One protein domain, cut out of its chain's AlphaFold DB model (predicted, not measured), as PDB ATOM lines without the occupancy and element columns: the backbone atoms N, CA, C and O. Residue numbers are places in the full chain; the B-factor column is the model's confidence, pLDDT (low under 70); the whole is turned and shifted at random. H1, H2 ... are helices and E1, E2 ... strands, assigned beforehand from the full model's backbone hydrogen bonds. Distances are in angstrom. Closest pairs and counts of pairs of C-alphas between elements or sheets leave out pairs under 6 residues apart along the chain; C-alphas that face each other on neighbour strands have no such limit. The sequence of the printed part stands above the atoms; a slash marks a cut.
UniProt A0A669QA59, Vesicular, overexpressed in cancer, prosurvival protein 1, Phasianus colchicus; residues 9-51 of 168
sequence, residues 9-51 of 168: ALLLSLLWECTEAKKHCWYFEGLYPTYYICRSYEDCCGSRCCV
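This is residues 9 to 51 of the 168 residues of the protein "Vesicular, overexpressed in cancer, prosurvival protein 1" of Phasianus colchicus (UniProt A0A669QA59). Two antiparallel strand hairpins, a longer one of E1 and E2 and a shorter one of E3 and E4, make a small body, and the helix H1 sticks out from it as an arm with residues 9 to 19. H1 and the longer hairpin follow each other along the longest axis, and the shorter hairpin sits off to one side, where E3 comes near E1. The printed part has 43 residues with one named helix and four named strands, in the order H1, E1, E2, E3, E4, and its two sheets have two strands each, E1 - E2 and E3 - E4, both antiparallel. The class is mixed, helices and strands. The whole is loose, with a radius of gyration of the C-alphas of 12.9 A, and flat, spanning 42 by 22 by 10 A.

H1, residues 9 to 20, begins at C-alpha 9 at (139.779, 172.396, 170.877) and is 16.1 A long from first to last C-alpha. E1, residues 24 to 29, is 15.9 A long and begins at C-alpha 24 at (159.900, 184.667, 165.557). E2, residues 32 to 37, is 16.8 A long. E3, residues 42 to 45, is 9.0 A long. E4, residues 48 to 51, is 9.7 A long and ends at C-alpha 51 at (158.320, 185.549, 150.632).

Residues 9 to 19, which belong to H1, stand free. In H1 every O i to N i+4 pair is within hydrogen-bond range. H1 is apart from E2, E3 and E4. E1 and E2 form a hairpin, with 147 degrees between their directions; N 25 and O 36 are within hydrogen-bond range at 2.9 A, and so are N 27 and O 34 at 3.0 A. E3 and E4 form the second hairpin, with 138 degrees between their directions; N 43 and O 50 are within hydrogen-bond range at 2.8 A. The closest C-alphas of E1 and E3, those of Cys 25 and Cys 44, are 5.6 A apart, and 2 pairs of C-alphas are within 8 A. E2 and E3 are apart. E1 and E4 are only just apart, at 8.3 A, and so are E2 and E4, at 8.1 A.

The two C-alphas farthest apart are those of Leu 10 and Gly 30, at 41.7 A. Without the residues that stand free, the body has 32 residues and spans 29 by 15 by 8 A. The printed part has no cut, and its four links are tight. The mean pLDDT of the printed part is 74.5; residues 13 to 22, of which 13 to 20 belong to H1, are under 70.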
ATOM      1  N   ALA A   9     139.150 172.692 172.162       73.81
ATOM      2  CA  ALA A   9     139.779 172.396 170.877       73.81
ATOM      3  C   ALA A   9     139.654 173.568 169.891       73.81
ATOM      4  O   ALA A   9     140.615 173.875 169.192       73.81
ATOM      5  N   LEU A  10     138.510 174.265 169.876       74.62
ATOM      6  CA  LEU A  10     138.319 175.477 169.076       74.62
ATOM      7  C   LEU A  10     139.223 176.616 169.560       74.62
ATOM      8  O   LEU A  10     139.886 177.250 168.753       74.62
ATOM      9  N   LEU A  11     139.303 176.836 170.876       73.94
ATOM     10  CA  LEU A  11     140.215 177.806 171.482       73.94
ATOM     11  C   LEU A  11     141.674 177.447 171.213       73.94
ATOM     12  O   LEU A  11     142.433 178.327 170.852       73.94
ATOM     13  N   LEU A  12     142.069 176.177 171.326       71.56
ATOM     14  CA  LEU A  12     143.413 175.721 170.961       71.56
ATOM     15  C   LEU A  12     143.701 175.916 169.469       71.56
ATOM     16  O   LEU A  12     144.815 176.289 169.137       71.56
ATOM     17  N   SER A  13     142.719 175.718 168.587       67.69
ATOM     18  CA  SER A  13     142.869 175.939 167.139       67.69
ATOM     19  C   SER A  13     142.999 177.426 166.808       67.69
ATOM     20  O   SER A  13     143.897 177.812 166.071       67.69
ATOM     21  N   LEU A  14     142.172 178.272 167.428       63.38
ATOM     22  CA  LEU A  14     142.250 179.728 167.299       63.38
ATOM     23  C   LEU A  14     143.533 180.277 167.925       63.38
ATOM     24  O   LEU A  14     144.145 181.177 167.368       63.38
ATOM     25  N   LEU A  15     143.971 179.737 169.064       58.94
ATOM     26  CA  LEU A  15     145.243 180.090 169.692       58.94
ATOM     27  C   LEU A  15     146.412 179.616 168.835       58.94
ATOM     28  O   LEU A  15     147.378 180.353 168.718       58.94
ATOM     29  N   TRP A  16     146.315 178.448 168.199       59.06
ATOM     30  CA  TRP A  16     147.308 177.952 167.251       59.06
ATOM     31  C   TRP A  16     147.424 178.879 166.033       59.06
ATOM     32  O   TRP A  16     148.521 179.358 165.743       59.06
ATOM     33  N   GLU A  17     146.301 179.250 165.411       58.09
ATOM     34  CA  GLU A  17     146.239 180.254 164.336       58.09
ATOM     35  C   GLU A  17     146.755 181.634 164.794       58.09
ATOM     36  O   GLU A  17     147.500 182.293 164.067       58.09
ATOM     37  N   CYS A  18     146.443 182.059 166.026       51.19
ATOM     38  CA  CYS A  18     146.960 183.301 166.617       51.19
ATOM     39  C   CYS A  18     148.470 183.238 166.910       51.19
ATOM     40  O   CYS A  18     149.168 184.233 166.721       51.19
ATOM     41  N   THR A  19     149.001 182.096 167.358       56.12
ATOM     42  CA  THR A  19     150.446 181.904 167.586       56.12
ATOM     43  C   THR A  19     151.216 181.807 166.275       56.12
ATOM     44  O   THR A  19     152.362 182.248 166.200       56.12
ATOM     45  N   GLU A  20     150.569 181.334 165.208       56.12
ATOM     46  CA  GLU A  20     151.137 181.339 163.862       56.12
ATOM     47  C   GLU A  20     151.247 182.763 163.273       56.12
ATOM     48  O   GLU A  20     152.045 183.000 162.361       56.12
ATOM     49  N   ALA A  21     150.529 183.746 163.834       55.78
ATOM     50  CA  ALA A  21     150.582 185.139 163.389       55.78
ATOM     51  C   ALA A  21     151.868 185.882 163.803       55.78
ATOM     52  O   ALA A  21     152.145 186.957 163.264       55.78
ATOM     53  N   LYS A  22     152.685 185.322 164.709       59.28
ATOM     54  CA  LYS A  22     153.967 185.915 165.120       59.28
ATOM     55  C   LYS A  22     155.098 184.891 165.049       59.28
ATOM     56  O   LYS A  22     155.545 184.343 166.053       59.28
ATOM     57  N   LYS A  23     155.579 184.639 163.830       70.38
ATOM     58  CA  LYS A  23     156.758 183.797 163.592       70.38
ATOM     59  C   LYS A  23     158.008 184.575 163.999       70.38
ATOM     60  O   LYS A  23     158.396 185.544 163.349       70.38
ATOM     61  N   HIS A  24     158.607 184.165 165.112       74.44
ATOM     62  CA  HIS A  24     159.900 184.667 165.557       74.44
ATOM     63  C   HIS A  24     160.998 183.888 164.835       74.44
ATOM     64  O   HIS A  24     161.208 182.703 165.093       74.44
ATOM     65  N   CYS A  25     161.673 184.558 163.908       81.38
ATOM     66  CA  CYS A  25     162.851 184.033 163.247       81.38
ATOM     67  C   CYS A  25     164.084 184.407 164.068       81.38
ATOM     68  O   CYS A  25     164.115 185.431 164.756       81.38
ATOM     69  N   TRP A  26     165.112 183.576 163.998       83.12
ATOM     70  CA  TRP A  26     166.382 183.857 164.643       83.12
ATOM     71  C   TRP A  26     167.517 183.426 163.729       83.12
ATOM     72  O   TRP A  26     167.373 182.488 162.940       83.12
ATOM     73  N   TYR A  27     168.628 184.143 163.809       82.00
ATOM     74  CA  TYR A  27     169.852 183.793 163.107       82.00
ATOM     75  C   TYR A  27     171.049 184.010 164.023       82.00
ATOM     76  O   TYR A  27     170.994 184.800 164.966       82.00
ATOM     77  N   PHE A  28     172.125 183.278 163.758       83.44
ATOM     78  CA  PHE A  28     173.389 183.468 164.453       83.44
ATOM     79  C   PHE A  28     174.222 184.520 163.728       83.44
ATOM     80  O   PHE A  28     174.569 184.344 162.559       83.44
ATOM     81  N   GLU A  29     174.572 185.586 164.440       83.38
ATOM     82  CA  GLU A  29     175.605 186.532 164.025       83.38
ATOM     83  C   GLU A  29     176.805 186.331 164.958       83.38
ATOM     84  O   GLU A  29     176.868 186.858 166.069       83.38
ATOM     85  N   GLY A  30     177.721 185.442 164.564       84.50
ATOM     86  CA  GLY A  30     178.786 184.966 165.451       84.50
ATOM     87  C   GLY A  30     178.257 184.027 166.546       84.50
ATOM     88  O   GLY A  30     177.677 182.991 166.236       84.50
ATOM     89  N   LEU A  31     178.483 184.373 167.824       79.50
ATOM     90  CA  LEU A  31     178.103 183.567 169.003       79.50
ATOM     91  C   LEU A  31     176.768 183.981 169.648       79.50
ATOM     92  O   LEU A  31     176.302 183.302 170.563       79.50
ATOM     93  N   TYR A  32     176.151 185.076 169.197       79.31
ATOM     94  CA  TYR A  32     174.915 185.594 169.788       79.31
ATOM     95  C   TYR A  32     173.711 185.333 168.864       79.31
ATOM     96  O   TYR A  32     173.790 185.617 167.665       79.31
ATOM     97  N   PRO A  33     172.597 184.782 169.386       83.50
ATOM     98  CA  PRO A  33     171.367 184.614 168.619       83.50
ATOM     99  C   PRO A  33     170.606 185.946 168.521       83.50
ATOM    100  O   PRO A  33     170.183 186.509 169.533       83.50
ATOM    101  N   THR A  34     170.396 186.428 167.297       83.94
ATOM    102  CA  THR A  34     169.633 187.651 167.005       83.94
ATOM    103  C   THR A  34     168.233 187.280 166.525       83.94
ATOM    104  O   THR A  34     168.073 186.452 165.626       83.94
ATOM    105  N   TYR A  35     167.207 187.901 167.112       84.06
ATOM    106  CA  TYR A  35     165.800 187.612 166.826       84.06
ATOM    107  C   TYR A  35     165.165 188.714 165.977       84.06
ATOM    108  O   TYR A  35     165.348 189.900 166.247       84.06
ATOM    109  N   TYR A  36     164.368 188.324 164.985       84.38
ATOM    110  CA  TYR A  36     163.602 189.236 164.138       84.38
ATOM    111  C   TYR A  36     162.239 188.626 163.783       84.38
ATOM    112  O   TYR A  36     162.002 187.429 163.955       84.38
ATOM    113  N   ILE A  37     161.301 189.463 163.348       83.31
ATOM    114  CA  ILE A  37     159.909 189.064 163.112       83.31
ATOM    115  C   ILE A  37     159.611 189.210 161.621       83.31
ATOM    116  O   ILE A  37     159.791 190.293 161.068       83.31
ATOM    117  N   CYS A  38     159.128 188.134 161.000       81.12
ATOM    118  CA  CYS A  38     158.636 188.136 159.620       81.12
ATOM    119  C   CYS A  38     157.108 188.151 159.577       81.12
ATOM    120  O   CYS A  38     156.446 187.758 160.546       81.12
ATOM    121  N   ARG A  39     156.521 188.595 158.456       77.25
ATOM    122  CA  ARG A  39     155.061 188.517 158.274       77.25
ATOM    123  C   ARG A  39     154.606 187.061 158.140       77.25
ATOM    124  O   ARG A  39     155.365 186.185 157.747       77.25
ATOM    125  N   SER A  40     153.332 186.795 158.434       72.69
ATOM    126  CA  SER A  40     152.752 185.439 158.446       72.69
ATOM    127  C   SER A  40     152.886 184.675 157.118       72.69
ATOM    128  O   SER A  40     152.964 183.441 157.124       72.69
ATOM    129  N   TYR A  41     152.938 185.403 155.999       70.25
ATOM    130  CA  TYR A  41     153.115 184.875 154.644       70.25
ATOM    131  C   TYR A  41     154.590 184.738 154.207       70.25
ATOM    132  O   TYR A  41     154.862 184.278 153.094       70.25
ATOM    133  N   GLU A  42     155.534 185.128 155.062       77.06
ATOM    134  CA  GLU A  42     156.978 185.040 154.842       77.06
ATOM    135  C   GLU A  42     157.555 183.873 155.657       77.06
ATOM    136  O   GLU A  42     157.097 183.574 156.762       77.06
ATOM    137  N   ASP A  43     158.555 183.194 155.098       77.50
ATOM    138  CA  ASP A  43     159.322 182.152 155.781       77.50
ATOM    139  C   ASP A  43     160.695 182.712 156.216       77.50
ATOM    140  O   ASP A  43     161.268 183.597 155.570       77.50
ATOM    141  N   CYS A  44     161.237 182.183 157.319       81.75
ATOM    142  CA  CYS A  44     162.560 182.552 157.828       81.75
ATOM    143  C   CYS A  44     163.661 182.032 156.882       81.75
ATOM    144  O   CYS A  44     163.808 180.818 156.728       81.75
ATOM    145  N   CYS A  45     164.464 182.915 156.280       84.12
ATOM    146  CA  CYS A  45     165.568 182.539 155.390       84.12
ATOM    147  C   CYS A  45     166.884 183.156 155.881       84.12
ATOM    148  O   CYS A  45     167.355 184.186 155.394       84.12
ATOM    149  N   GLY A  46     167.474 182.533 156.903       80.69
ATOM    150  CA  GLY A  46     168.716 183.015 157.508       80.69
ATOM    151  C   GLY A  46     168.510 184.355 158.211       80.69
ATOM    152  O   GLY A  46     167.767 184.415 159.186       80.69
ATOM    153  N   SER A  47     169.145 185.422 157.716       79.69
ATOM    154  CA  SER A  47     169.040 186.784 158.266       79.69
ATOM    155  C   SER A  47     167.927 187.637 157.641       79.69
ATOM    156  O   SER A  47     167.780 188.803 158.007       79.69
ATOM    157  N   ARG A  48     167.151 187.105 156.683       81.94
ATOM    158  CA  ARG A  48     166.072 187.851 156.016       81.94
ATOM    159  C   ARG A  48     164.767 187.066 155.951       81.94
ATOM    160  O   ARG A  48     164.747 185.837 155.920       81.94
ATOM    161  N   CYS A  49     163.668 187.809 155.885       82.62
ATOM    162  CA  CYS A  49     162.353 187.268 155.571       82.62
ATOM    163  C   CYS A  49     162.265 187.022 154.065       82.62
ATOM    164  O   CYS A  49     162.414 187.958 153.276       82.62
ATOM    165  N   CYS A  50     162.025 185.778 153.661       79.44
ATOM    166  CA  CYS A  50     161.737 185.459 152.270       79.44
ATOM    167  C   CYS A  50     160.232 185.283 152.108       79.44
ATOM    168  O   CYS A  50     159.594 184.540 152.851       79.44
ATOM    169  N   VAL A  51     159.658 185.926 151.093       76.56
ATOM    170  CA  VAL A  51     158.320 185.549 150.632       76.56
ATOM    171  C   VAL A  51     158.388 184.084 150.225       76.56
ATOM    172  O   VAL A  51     159.374 183.674 149.610       76.56
TER     173      VAL A  51